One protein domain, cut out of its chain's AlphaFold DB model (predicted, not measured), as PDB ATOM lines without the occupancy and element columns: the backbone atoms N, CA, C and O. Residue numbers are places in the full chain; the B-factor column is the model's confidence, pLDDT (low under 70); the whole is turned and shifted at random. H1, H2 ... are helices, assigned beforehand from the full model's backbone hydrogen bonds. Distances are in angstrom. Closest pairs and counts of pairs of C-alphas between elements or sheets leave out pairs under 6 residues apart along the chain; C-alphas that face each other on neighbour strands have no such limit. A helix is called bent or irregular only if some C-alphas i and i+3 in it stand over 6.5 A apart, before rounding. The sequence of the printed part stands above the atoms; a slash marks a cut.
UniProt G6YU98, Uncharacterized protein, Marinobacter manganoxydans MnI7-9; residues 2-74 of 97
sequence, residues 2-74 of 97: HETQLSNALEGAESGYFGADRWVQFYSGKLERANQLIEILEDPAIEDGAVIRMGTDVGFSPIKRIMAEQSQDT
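AT A GLANCE: This is residues 2 to 74 of the 97 residues of an uncharacterized protein of Marinobacter manganoxydans MnI7-9 (UniProt G6YU98). A long helix, H2, forms the middle of a flat, three-part zigzag: the shorter helix H1 folds back beside its first part as a helical hairpin, and from the far end of H2 a long link, residues 43 to 61, turns back on the side away from H1 and leads to a third helix, H3, which stands free. The three parts are held loosely, with H1 and H2 the one pair of helices that touch. The printed part has 73 residues with three named helices, in the order H1, H2, H3, and no named strand; the class is all helix. The whole is only just loose, close to extended, with a radius of gyration of the C-alphas of 16.5 A, and the C-alphas span 44 by 36 by 15 A.

IN THESE COORDINATES: H2 is the longest helix, residues 20 to 42, and measures 33.1 A from its first to its last C-alpha. It begins with C-alpha 20 at (175.709, 229.590, 221.768) and ends with C-alpha 42 at (163.636, 244.110, 248.919). H1 comes before it, residues 2 to 14, 18.4 A long, with C-alpha 2 at (173.900, 231.804, 236.685). H3 is residues 62 to 73, 16.8 A long, and ends with C-alpha 73 at (153.569, 232.602, 207.894). None of the three helices is bent.

HOW THE PARTS SIT: H2 touches H1, with 22 pairs of C-alphas within 8 A. The closest C-alphas of the two are those of Ala 13 and Ala 20, 4.8 A apart. Their lines stand at a shallow tilt of 27 degrees and they run opposite ways, a helical hairpin; their centres are 13.3 A apart. H3 touches no helix: it is apart from H2 and apart from H1. In H1, H2 and H3 every O i to N i+4 pair is within hydrogen-bond range.

THE WHOLE: The two C-alphas farthest apart are those of Pro 44 and Thr 74, 47.1 A, and the first and last printed C-alphas, of His 2 and Thr 74, are 37.5 A apart. The link from H1 to H2 is tight, with 5 residues, and the link from H2 to H3 is long, with 19. Residues 42 to 48 stand free, and so do residues 59 to 74, of which 62 to 73 belong to H3. Without these stretches the body of 50 residues spans 44 by 21 by 9 A. The printed part runs from 2 to 74 and has no cut. The mean pLDDT of the printed part is 83.3; it is under 70 at residues 55 to 61 and 70 to 74, and the mean over H3 is 70.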
ATOM      1  N   HIS A   2     174.398 231.410 238.018       81.12
ATOM      2  CA  HIS A   2     173.900 231.804 236.685       81.12
ATOM      3  C   HIS A   2     174.787 232.818 235.945       81.12
ATOM      4  O   HIS A   2     174.900 232.713 234.731       81.12
ATOM      5  N   GLU A   3     175.488 233.703 236.655       89.19
ATOM      6  CA  GLU A   3     176.485 234.618 236.068       89.19
ATOM      7  C   GLU A   3     177.623 233.863 235.376       89.19
ATOM      8  O   GLU A   3     177.962 234.149 234.234       89.19
ATOM      9  N   THR A   4     178.151 232.820 236.025       92.38
ATOM     10  CA  THR A   4     179.177 231.941 235.445       92.38
ATOM     11  C   THR A   4     178.679 231.259 234.170       92.38
ATOM     12  O   THR A   4     179.411 231.156 233.195       92.38
ATOM     13  N   GLN A   5     177.418 230.816 234.146       90.31
ATOM     14  CA  GLN A   5     176.830 230.179 232.963       90.31
ATOM     15  C   GLN A   5     176.610 231.172 231.816       90.31
ATOM     16  O   GLN A   5     176.821 230.817 230.659       90.31
ATOM     17  N   LEU A   6     176.229 232.416 232.124       92.56
ATOM     18  CA  LEU A   6     176.145 233.483 231.130       92.56
ATOM     19  C   LEU A   6     177.531 233.812 230.559       92.56
ATOM     20  O   LEU A   6     177.665 233.910 229.346       92.56
ATOM     21  N   SER A   7     178.555 233.904 231.411       94.06
ATOM     22  CA  SER A   7     179.944 234.126 230.990       94.06
ATOM     23  C   SER A   7     180.420 233.049 230.013       94.06
ATOM     24  O   SER A   7     180.908 233.370 228.935       94.06
ATOM     25  N   ASN A   8     180.207 231.773 230.344       91.88
ATOM     26  CA  ASN A   8     180.587 230.659 229.471       91.88
ATOM     27  C   ASN A   8     179.811 230.676 228.143       91.88
ATOM     28  O   ASN A   8     180.348 230.325 227.094       91.88
ATOM     29  N   ALA A   9     178.531 231.065 228.175       91.38
ATOM     30  CA  ALA A   9     177.721 231.176 226.968       91.38
ATOM     31  C   ALA A   9     178.201 232.318 226.057       91.38
ATOM     32  O   ALA A   9     178.219 232.144 224.841       91.38
ATOM     33  N   LEU A  10     178.607 233.453 226.638       93.31
ATOM     34  CA  LEU A  10     179.187 234.581 225.906       93.31
ATOM     35  C   LEU A  10     180.518 234.192 225.262       93.31
ATOM     36  O   LEU A  10     180.689 234.414 224.069       93.31
ATOM     37  N   GLU A  11     181.403 233.518 225.999       95.25
ATOM     38  CA  GLU A  11     182.670 233.007 225.459       95.25
ATOM     39  C   GLU A  11     182.440 232.029 224.294       95.25
ATOM     40  O   GLU A  11     183.109 232.097 223.259       95.25
ATOM     41  N   GLY A  12     181.444 231.147 224.415       91.12
ATOM     42  CA  GLY A  12     181.058 230.244 223.333       91.12
ATOM     43  C   GLY A  12     180.494 230.967 222.103       91.12
ATOM     44  O   GLY A  12     180.757 230.544 220.977       91.12
ATOM     45  N   ALA A  13     179.749 232.058 222.302       91.69
ATOM     46  CA  ALA A  13     179.217 232.880 221.217       91.69
ATOM     47  C   ALA A  13     180.329 233.673 220.515       91.69
ATOM     48  O   ALA A  13     180.390 233.672 219.286       91.69
ATOM     49  N   GLU A  14     181.260 234.261 221.273       93.12
ATOM     50  CA  GLU A  14     182.457 234.925 220.737       93.12
ATOM     51  C   GLU A  14     183.351 233.955 219.957       93.12
ATOM     52  O   GLU A  14     183.890 234.303 218.907       93.12
ATOM     53  N   SER A  15     183.441 232.705 220.418       92.94
ATOM     54  CA  SER A  15     184.157 231.623 219.728       92.94
ATOM     55  C   SER A  15     183.434 231.108 218.472       92.94
ATOM     56  O   SER A  15     183.951 230.230 217.779       92.94
ATOM     57  N   GLY A  16     182.237 231.624 218.167       91.50
ATOM     58  CA  GLY A  16     181.450 231.250 216.991       91.50
ATOM     59  C   GLY A  16     180.790 229.872 217.084       91.50
ATOM     60  O   GLY A  16     180.437 229.291 216.053       91.50
ATOM     61  N   TYR A  17     180.622 229.313 218.288       91.06
ATOM     62  CA  TYR A  17     179.966 228.017 218.441       91.06
ATOM     63  C   TYR A  17     178.485 228.097 218.083       91.06
ATOM     64  O   TYR A  17     177.705 228.870 218.645       91.06
ATOM     65  N   PHE A  18     178.081 227.228 217.159       86.62
ATOM     66  CA  PHE A  18     176.706 227.151 216.697       86.62
ATOM     67  C   PHE A  18     175.737 226.911 217.864       86.62
ATOM     68  O   PHE A  18     175.852 225.932 218.604       86.62
ATOM     69  N   GLY A  19     174.753 227.800 218.011       83.81
ATOM     70  CA  GLY A  19     173.722 227.711 219.047       83.81
ATOM     71  C   GLY A  19     174.100 228.325 220.399       83.81
ATOM     72  O   GLY A  19     173.250 228.336 221.293       83.81
ATOM     73  N   ALA A  20     175.308 228.876 220.555       89.38
ATOM     74  CA  ALA A  20     175.709 229.590 221.768       89.38
ATOM     75  C   ALA A  20     174.814 230.812 222.055       89.38
ATOM     76  O   ALA A  20     174.454 231.043 223.210       89.38
ATOM     77  N   ASP A  21     174.322 231.500 221.019       88.19
ATOM     78  CA  ASP A  21     173.400 232.640 221.153       88.19
ATOM     79  C   ASP A  21     172.136 232.300 221.952       88.19
ATOM     80  O   ASP A  21     171.632 233.112 222.731       88.19
ATOM     81  N   ARG A  22     171.619 231.069 221.812       87.75
ATOM     82  CA  ARG A  22     170.439 230.635 222.573       87.75
ATOM     83  C   ARG A  22     170.742 230.465 224.050       87.75
ATOM     84  O   ARG A  22     169.883 230.753 224.881       87.75
ATOM     85  N   TRP A  23     171.942 229.999 224.380       90.56
ATOM     86  CA  TRP A  23     172.381 229.888 225.765       90.56
ATOM     87  C   TRP A  23     172.583 231.268 226.380       90.56
ATOM     88  O   TRP A  23     172.115 231.489 227.497       90.56
ATOM     89  N   VAL A  24     173.161 232.215 225.633       91.06
ATOM     90  CA  VAL A  24     173.280 233.616 226.065       91.06
ATOM     91  C   VAL A  24     171.904 234.188 226.396       91.06
ATOM     92  O   VAL A  24     171.689 234.623 227.524       91.06
ATOM     93  N   GLN A  25     170.947 234.102 225.465       88.38
ATOM     94  CA  GLN A  25     169.572 234.584 225.669       88.38
ATOM     95  C   GLN A  25     168.876 233.912 226.861       88.38
ATOM     96  O   GLN A  25     168.137 234.544 227.618       88.38
ATOM     97  N   PHE A  26     169.088 232.609 227.038       87.94
ATOM     98  CA  PHE A  26     168.455 231.861 228.115       87.94
ATOM     99  C   PHE A  26     168.990 232.262 229.492       87.94
ATOM    100  O   PHE A  26     168.204 232.470 230.424       87.94
ATOM    101  N   TYR A  27     170.314 232.352 229.637       90.44
ATOM    102  CA  TYR A  27     170.936 232.700 230.913       90.44
ATOM    103  C   TYR A  27     170.789 234.184 231.241       90.44
ATOM    104  O   TYR A  27     170.546 234.494 232.408       90.44
ATOM    105  N   SER A  28     170.830 235.077 230.248       90.06
ATOM    106  CA  SER A  28     170.562 236.504 230.462       90.06
ATOM    107  C   SER A  28     169.146 236.722 230.992       90.06
ATOM    108  O   SER A  28     168.976 237.320 232.053       90.06
ATOM    109  N   GLY A  29     168.138 236.116 230.356       87.38
ATOM    110  CA  GLY A  29     166.754 236.224 230.813       87.38
ATOM    111  C   GLY A  29     166.520 235.603 232.196       87.38
ATOM    112  O   GLY A  29     165.655 236.061 232.940       87.38
ATOM    113  N   LYS A  30     167.267 234.557 232.583       87.44
ATOM    114  CA  LYS A  30     167.211 234.046 233.967       87.44
ATOM    115  C   LYS A  30     167.763 235.047 234.967       87.44
ATOM    116  O   LYS A  30     167.165 235.193 236.029       87.44
ATOM    117  N   LEU A  31     168.897 235.665 234.647       91.06
ATOM    118  CA  LEU A  31     169.556 236.611 235.536       91.06
ATOM    119  C   LEU A  31     168.680 237.843 235.758       91.06
ATOM    120  O   LEU A  31     168.434 238.226 236.896       91.06
ATOM    121  N   GLU A  32     168.127 238.381 234.673       89.19
ATOM    122  CA  GLU A  32     167.195 239.504 234.711       89.19
ATOM    123  C   GLU A  32     165.998 239.218 235.630       89.19
ATOM    124  O   GLU A  32     165.683 240.019 236.503       89.19
ATOM    125  N   ARG A  33     165.374 238.037 235.508       87.00
ATOM    126  CA  ARG A  33     164.246 237.651 236.376       87.00
ATOM    127  C   ARG A  33     164.638 237.481 237.837       87.00
ATOM    128  O   ARG A  33     163.848 237.812 238.714       87.00
ATOM    129  N   ALA A  34     165.816 236.920 238.103       89.44
ATOM    130  CA  ALA A  34     166.300 236.779 239.471       89.44
ATOM    131  C   ALA A  34     166.483 238.159 240.115       89.44
ATOM    132  O   ALA A  34     166.017 238.364 241.230       89.44
ATOM    133  N   ASN A  35     167.069 239.107 239.379       90.19
ATOM    134  CA  ASN A  35     167.257 240.479 239.846       90.19
ATOM    135  C   ASN A  35     165.919 241.188 240.078       90.19
ATOM    136  O   ASN A  35     165.721 241.738 241.152       90.19
ATOM    137  N   GLN A  36     164.968 241.086 239.144       88.94
ATOM    138  CA  GLN A  36     163.620 241.642 239.331       88.94
ATOM    139  C   GLN A  36     162.931 241.083 240.580       88.94
ATOM    140  O   GLN A  36     162.254 241.812 241.297       88.94
ATOM    141  N   LEU A  37     163.081 239.784 240.856       90.06
ATOM    142  CA  LEU A  37     162.485 239.191 242.049       90.06
ATOM    143  C   LEU A  37     163.154 239.707 243.326       90.06
ATOM    144  O   LEU A  37     162.452 239.970 244.293       90.06
ATOM    145  N   ILE A  38     164.481 239.860 243.324       91.81
ATOM    146  CA  ILE A  38     165.212 240.460 244.446       91.81
ATOM    147  C   ILE A  38     164.716 241.887 244.682       91.81
ATOM    148  O   ILE A  38     164.322 242.196 245.798       91.81
ATOM    149  N   GLU A  39     164.629 242.708 243.634       91.38
ATOM    150  CA  GLU A  39     164.124 244.083 243.723       91.38
ATOM    151  C   GLU A  39     162.720 244.144 244.337       91.38
ATOM    152  O   GLU A  39     162.477 244.956 245.221       91.38
ATOM    153  N   ILE A  40     161.808 243.260 243.919       90.94
ATOM    154  CA  ILE A  40     160.445 243.212 244.470       90.94
ATOM    155  C   ILE A  40     160.445 242.768 245.939       90.94
ATOM    156  O   ILE A  40     159.660 243.282 246.728       90.94
ATOM    157  N   LEU A  41     161.282 241.795 246.305       90.19
ATOM    158  CA  LEU A  41     161.351 241.274 247.675       90.19
ATOM    159  C   LEU A  41     162.054 242.233 248.643       90.19
ATOM    160  O   LEU A  41     161.826 242.154 249.848       90.19
ATOM    161  N   GLU A  42     162.921 243.102 248.134       93.31
ATOM    162  CA  GLU A  42     163.636 244.110 248.919       93.31
ATOM    163  C   GLU A  42     162.897 245.456 248.971       93.31
ATOM    164  O   GLU A  42     163.296 246.336 249.735       93.31
ATOM    165  N   ASP A  43     161.821 245.625 248.196       93.31
ATOM    166  CA  ASP A  43     161.015 246.841 248.195       93.31
ATOM    167  C   ASP A  43     160.100 246.898 249.436       93.31
ATOM    168  O   ASP A  43     159.133 246.138 249.531       93.31
ATOM    169  N   PRO A  44     160.334 247.834 250.378       93.56
ATOM    170  CA  PRO A  44     159.511 247.965 251.577       93.56
ATOM    171  C   PRO A  44     158.080 248.454 251.294       93.56
ATOM    172  O   PRO A  44     157.251 248.451 252.206       93.56
ATOM    173  N   ALA A  45     157.779 248.921 250.077       94.50
ATOM    174  CA  ALA A  45     156.421 249.272 249.666       94.50
ATOM    175  C   ALA A  45     155.569 248.038 249.322       94.50
ATOM    176  O   ALA A  45     154.341 248.150 249.251       94.50
ATOM    177  N   ILE A  46     156.197 246.880 249.107       91.38
ATOM    178  CA  ILE A  46     155.513 245.621 248.832       91.38
ATOM    179  C   ILE A  46     155.226 244.918 250.159       91.38
ATOM    180  O   ILE A  46     156.111 244.675 250.971       91.38
ATOM    181  N   GLU A  47     153.953 244.609 250.391       92.94
ATOM    182  CA  GLU A  47     153.514 243.937 251.610       92.94
ATOM    183  C   GLU A  47     153.966 242.471 251.666       92.94
ATOM    184  O   GLU A  47     153.986 241.757 250.657       92.94
ATOM    185  N   ASP A  48     154.274 241.990 252.871       88.19
ATOM    186  CA  ASP A  48     154.577 240.580 253.096       88.19
ATOM    187  C   ASP A  48     153.397 239.701 252.660       88.19
ATOM    188  O   ASP A  48     152.260 239.861 253.106       88.19
ATOM    189  N   GLY A  49     153.680 238.731 251.790       87.25
ATOM    190  CA  GLY A  49     152.661 237.854 251.213       87.25
ATOM    191  C   GLY A  49     151.971 238.412 249.965       87.25
ATOM    192  O   GLY A  49     151.048 237.765 249.461       87.25
ATOM    193  N   ALA A  50     152.425 239.552 249.428       90.31
ATOM    194  CA  ALA A  50     151.962 240.064 248.145       90.31
ATOM    195  C   ALA A  50     152.080 239.008 247.033       90.31
ATOM    196  O   ALA A  50     153.086 238.306 246.883       90.31
ATOM    197  N   VAL A  51     151.038 238.907 246.207       87.94
ATOM    198  CA  VAL A  51     151.031 237.996 245.059       87.94
ATOM    199  C   VAL A  51     151.840 238.614 243.921       87.94
ATOM    200  O   VAL A  51     151.372 239.510 243.221       87.94
ATOM    201  N   ILE A  52     153.045 238.092 243.698       84.25
ATOM    202  CA  ILE A  52     153.922 238.532 242.611       84.25
ATOM    203  C   ILE A  52     153.620 237.719 241.349       84.25
ATOM    204  O   ILE A  52     153.814 236.501 241.303       84.25
ATOM    205  N   ARG A  53     153.185 238.396 240.283       79.62
ATOM    206  CA  ARG A  53     153.074 237.803 238.945       79.62
ATOM    207  C   ARG A  53     154.250 238.263 238.093       79.62
ATOM    208  O   ARG A  53     154.317 239.428 237.717       79.62
ATOM    209  N   MET A  54     155.137 237.343 237.721       73.81
ATOM    210  CA  MET A  54     156.199 237.659 236.763       73.81
ATOM    211  C   MET A  54     155.592 238.013 235.398       73.81
ATOM    212  O   MET A  54     154.822 237.234 234.831       73.81
ATOM    213  N   GLY A  55     155.940 239.188 234.869       65.75
ATOM    214  CA  GLY A  55     155.404 239.729 233.614       65.75
ATOM    215  C   GLY A  55     155.974 239.102 232.340       65.75
ATOM    216  O   GLY A  55     155.655 239.543 231.240       65.75
ATOM    217  N   THR A  56     156.842 238.096 232.447       60.16
ATOM    218  CA  THR A  56     157.606 237.627 231.293       60.16
ATOM    219  C   THR A  56     156.807 236.643 230.438       60.16
ATOM    220  O   THR A  56     156.506 235.522 230.847       60.16
ATOM    221  N   ASP A  57     156.534 237.039 229.195       58.25
ATOM    222  CA  ASP A  57     155.858 236.201 228.199       58.25
ATOM    223  C   ASP A  57     156.785 235.127 227.584       58.25
ATOM    224  O   ASP A  57     156.312 234.189 226.939       58.25
ATOM    225  N   VAL A  58     158.092 235.204 227.873       58.47
ATOM    226  CA  VAL A  58     159.201 234.375 227.351       58.47
ATOM    227  C   VAL A  58     159.283 232.993 228.028       58.47
ATOM    228  O   VAL A  58     160.350 232.459 228.325       58.47
ATOM    229  N   GLY A  59     158.129 232.403 228.328       58.19
ATOM    230  CA  GLY A  59     158.029 230.997 228.698       58.19
ATOM    231  C   GLY A  59     157.923 230.141 227.441       58.19
ATOM    232  O   GLY A  59     157.226 230.517 226.497       58.19
ATOM    233  N   PHE A  60     158.561 228.969 227.433       58.72
ATOM    234  CA  PHE A  60     158.361 227.967 226.385       58.72
ATOM    235  C   PHE A  60     156.952 227.372 226.521       58.72
ATOM    236  O   PHE A  60     156.755 226.294 227.073       58.72
ATOM    237  N   SER A  61     155.942 228.117 226.078       67.94
ATOM    238  CA  SER A  61     154.581 227.619 225.941       67.94
ATOM    239  C   SER A  61     154.420 227.097 224.517       67.94
ATOM    240  O   SER A  61     154.577 227.881 223.575       67.94
ATOM    241  N   PRO A  62     154.081 225.808 224.327       70.69
ATOM    242  CA  PRO A  62     153.782 225.268 223.004       70.69
ATOM    243  C   PRO A  62     152.748 226.114 222.249       70.69
ATOM    244  O   PRO A  62     152.905 226.353 221.058       70.69
ATOM    245  N   ILE A  63     151.749 226.649 222.959       75.69
ATOM    246  CA  ILE A  63     150.697 227.500 222.387       75.69
ATOM    247  C   ILE A  63     151.281 228.810 221.855       75.69
ATOM    248  O   ILE A  63     151.019 229.176 220.713       75.69
ATOM    249  N   LYS A  64     152.120 229.493 222.645       73.88
ATOM    250  CA  LYS A  64     152.767 230.741 222.205       73.88
ATOM    251  C   LYS A  64     153.678 230.511 221.005       73.88
ATOM    252  O   LYS A  64     153.737 231.356 220.120       73.88
ATOM    253  N   ARG A  65     154.357 229.359 220.953       71.50
ATOM    254  CA  ARG A  65     155.223 229.002 219.825       71.50
ATOM    255  C   ARG A  65     154.421 228.806 218.542       71.50
ATOM    256  O   ARG A  65     154.762 229.408 217.534       71.50
ATOM    257  N   ILE A  66     153.327 228.047 218.610       79.44
ATOM    258  CA  ILE A  66     152.424 227.836 217.469       79.44
ATOM    259  C   ILE A  66     151.818 229.170 217.008       79.44
ATOM    260  O   ILE A  66     151.774 229.442 215.814       79.44
ATOM    261  N   MET A  67     151.401 230.037 217.935       75.88
ATOM    262  CA  MET A  67     150.878 231.369 217.602       75.88
ATOM    263  C   MET A  67     151.927 232.268 216.933       75.88
ATOM    264  O   MET A  67     151.608 232.976 215.978       75.88
ATOM    265  N   ALA A  68     153.177 232.233 217.400       75.00
ATOM    266  CA  ALA A  68     154.277 232.966 216.778       75.00
ATOM    267  C   ALA A  68     154.613 232.420 215.377       75.00
ATOM    268  O   ALA A  68     154.799 233.209 214.457       75.00
ATOM    269  N   GLU A  69     154.633 231.094 215.196       73.12
ATOM    270  CA  GLU A  69     154.833 230.433 213.895       73.12
ATOM    271  C   GLU A  69     153.728 230.838 212.894       73.12
ATOM    272  O   GLU A  69     154.029 231.297 211.794       73.12
ATOM    273  N   GLN A  70     152.457 230.810 213.310       69.44
ATOM    274  CA  GLN A  70     151.317 231.245 212.483       69.44
ATOM    275  C   GLN A  70     151.369 232.737 212.115       69.44
ATOM    276  O   GLN A  70     150.971 233.132 211.019       69.44
ATOM    277  N   SER A  71     151.873 233.578 213.021       61.03
ATOM    278  CA  SER A  71     152.030 235.018 212.775       61.03
ATOM    279  C   SER A  71     153.159 235.317 211.778       61.03
ATOM    280  O   SER A  71     153.119 236.329 211.085       61.03
ATOM    281  N   GLN A  72     154.162 234.439 211.684       59.81
ATOM    282  CA  GLN A  72     155.288 234.566 210.752       59.81
ATOM    283  C   GLN A  72     154.928 234.081 209.336       59.81
ATOM    284  O   GLN A  72     155.448 234.624 208.358       59.81
ATOM    285  N   ASP A  73     153.999 233.129 209.199       56.69
ATOM    286  CA  ASP A  73     153.569 232.602 207.894       56.69
ATOM    287  C   ASP A  73     152.865 233.646 207.008       56.69
ATOM    288  O   ASP A  73     152.952 233.574 205.783       56.69
ATOM    289  N   THR A  74     152.241 234.679 207.584       55.25
ATOM    290  CA  THR A  74     151.617 235.765 206.798       55.25
ATOM    291  C   THR A  74     152.618 236.765 206.209       55.25
ATOM    292  O   THR A  74     152.269 237.483 205.274       55.25
TER     293      THR A  74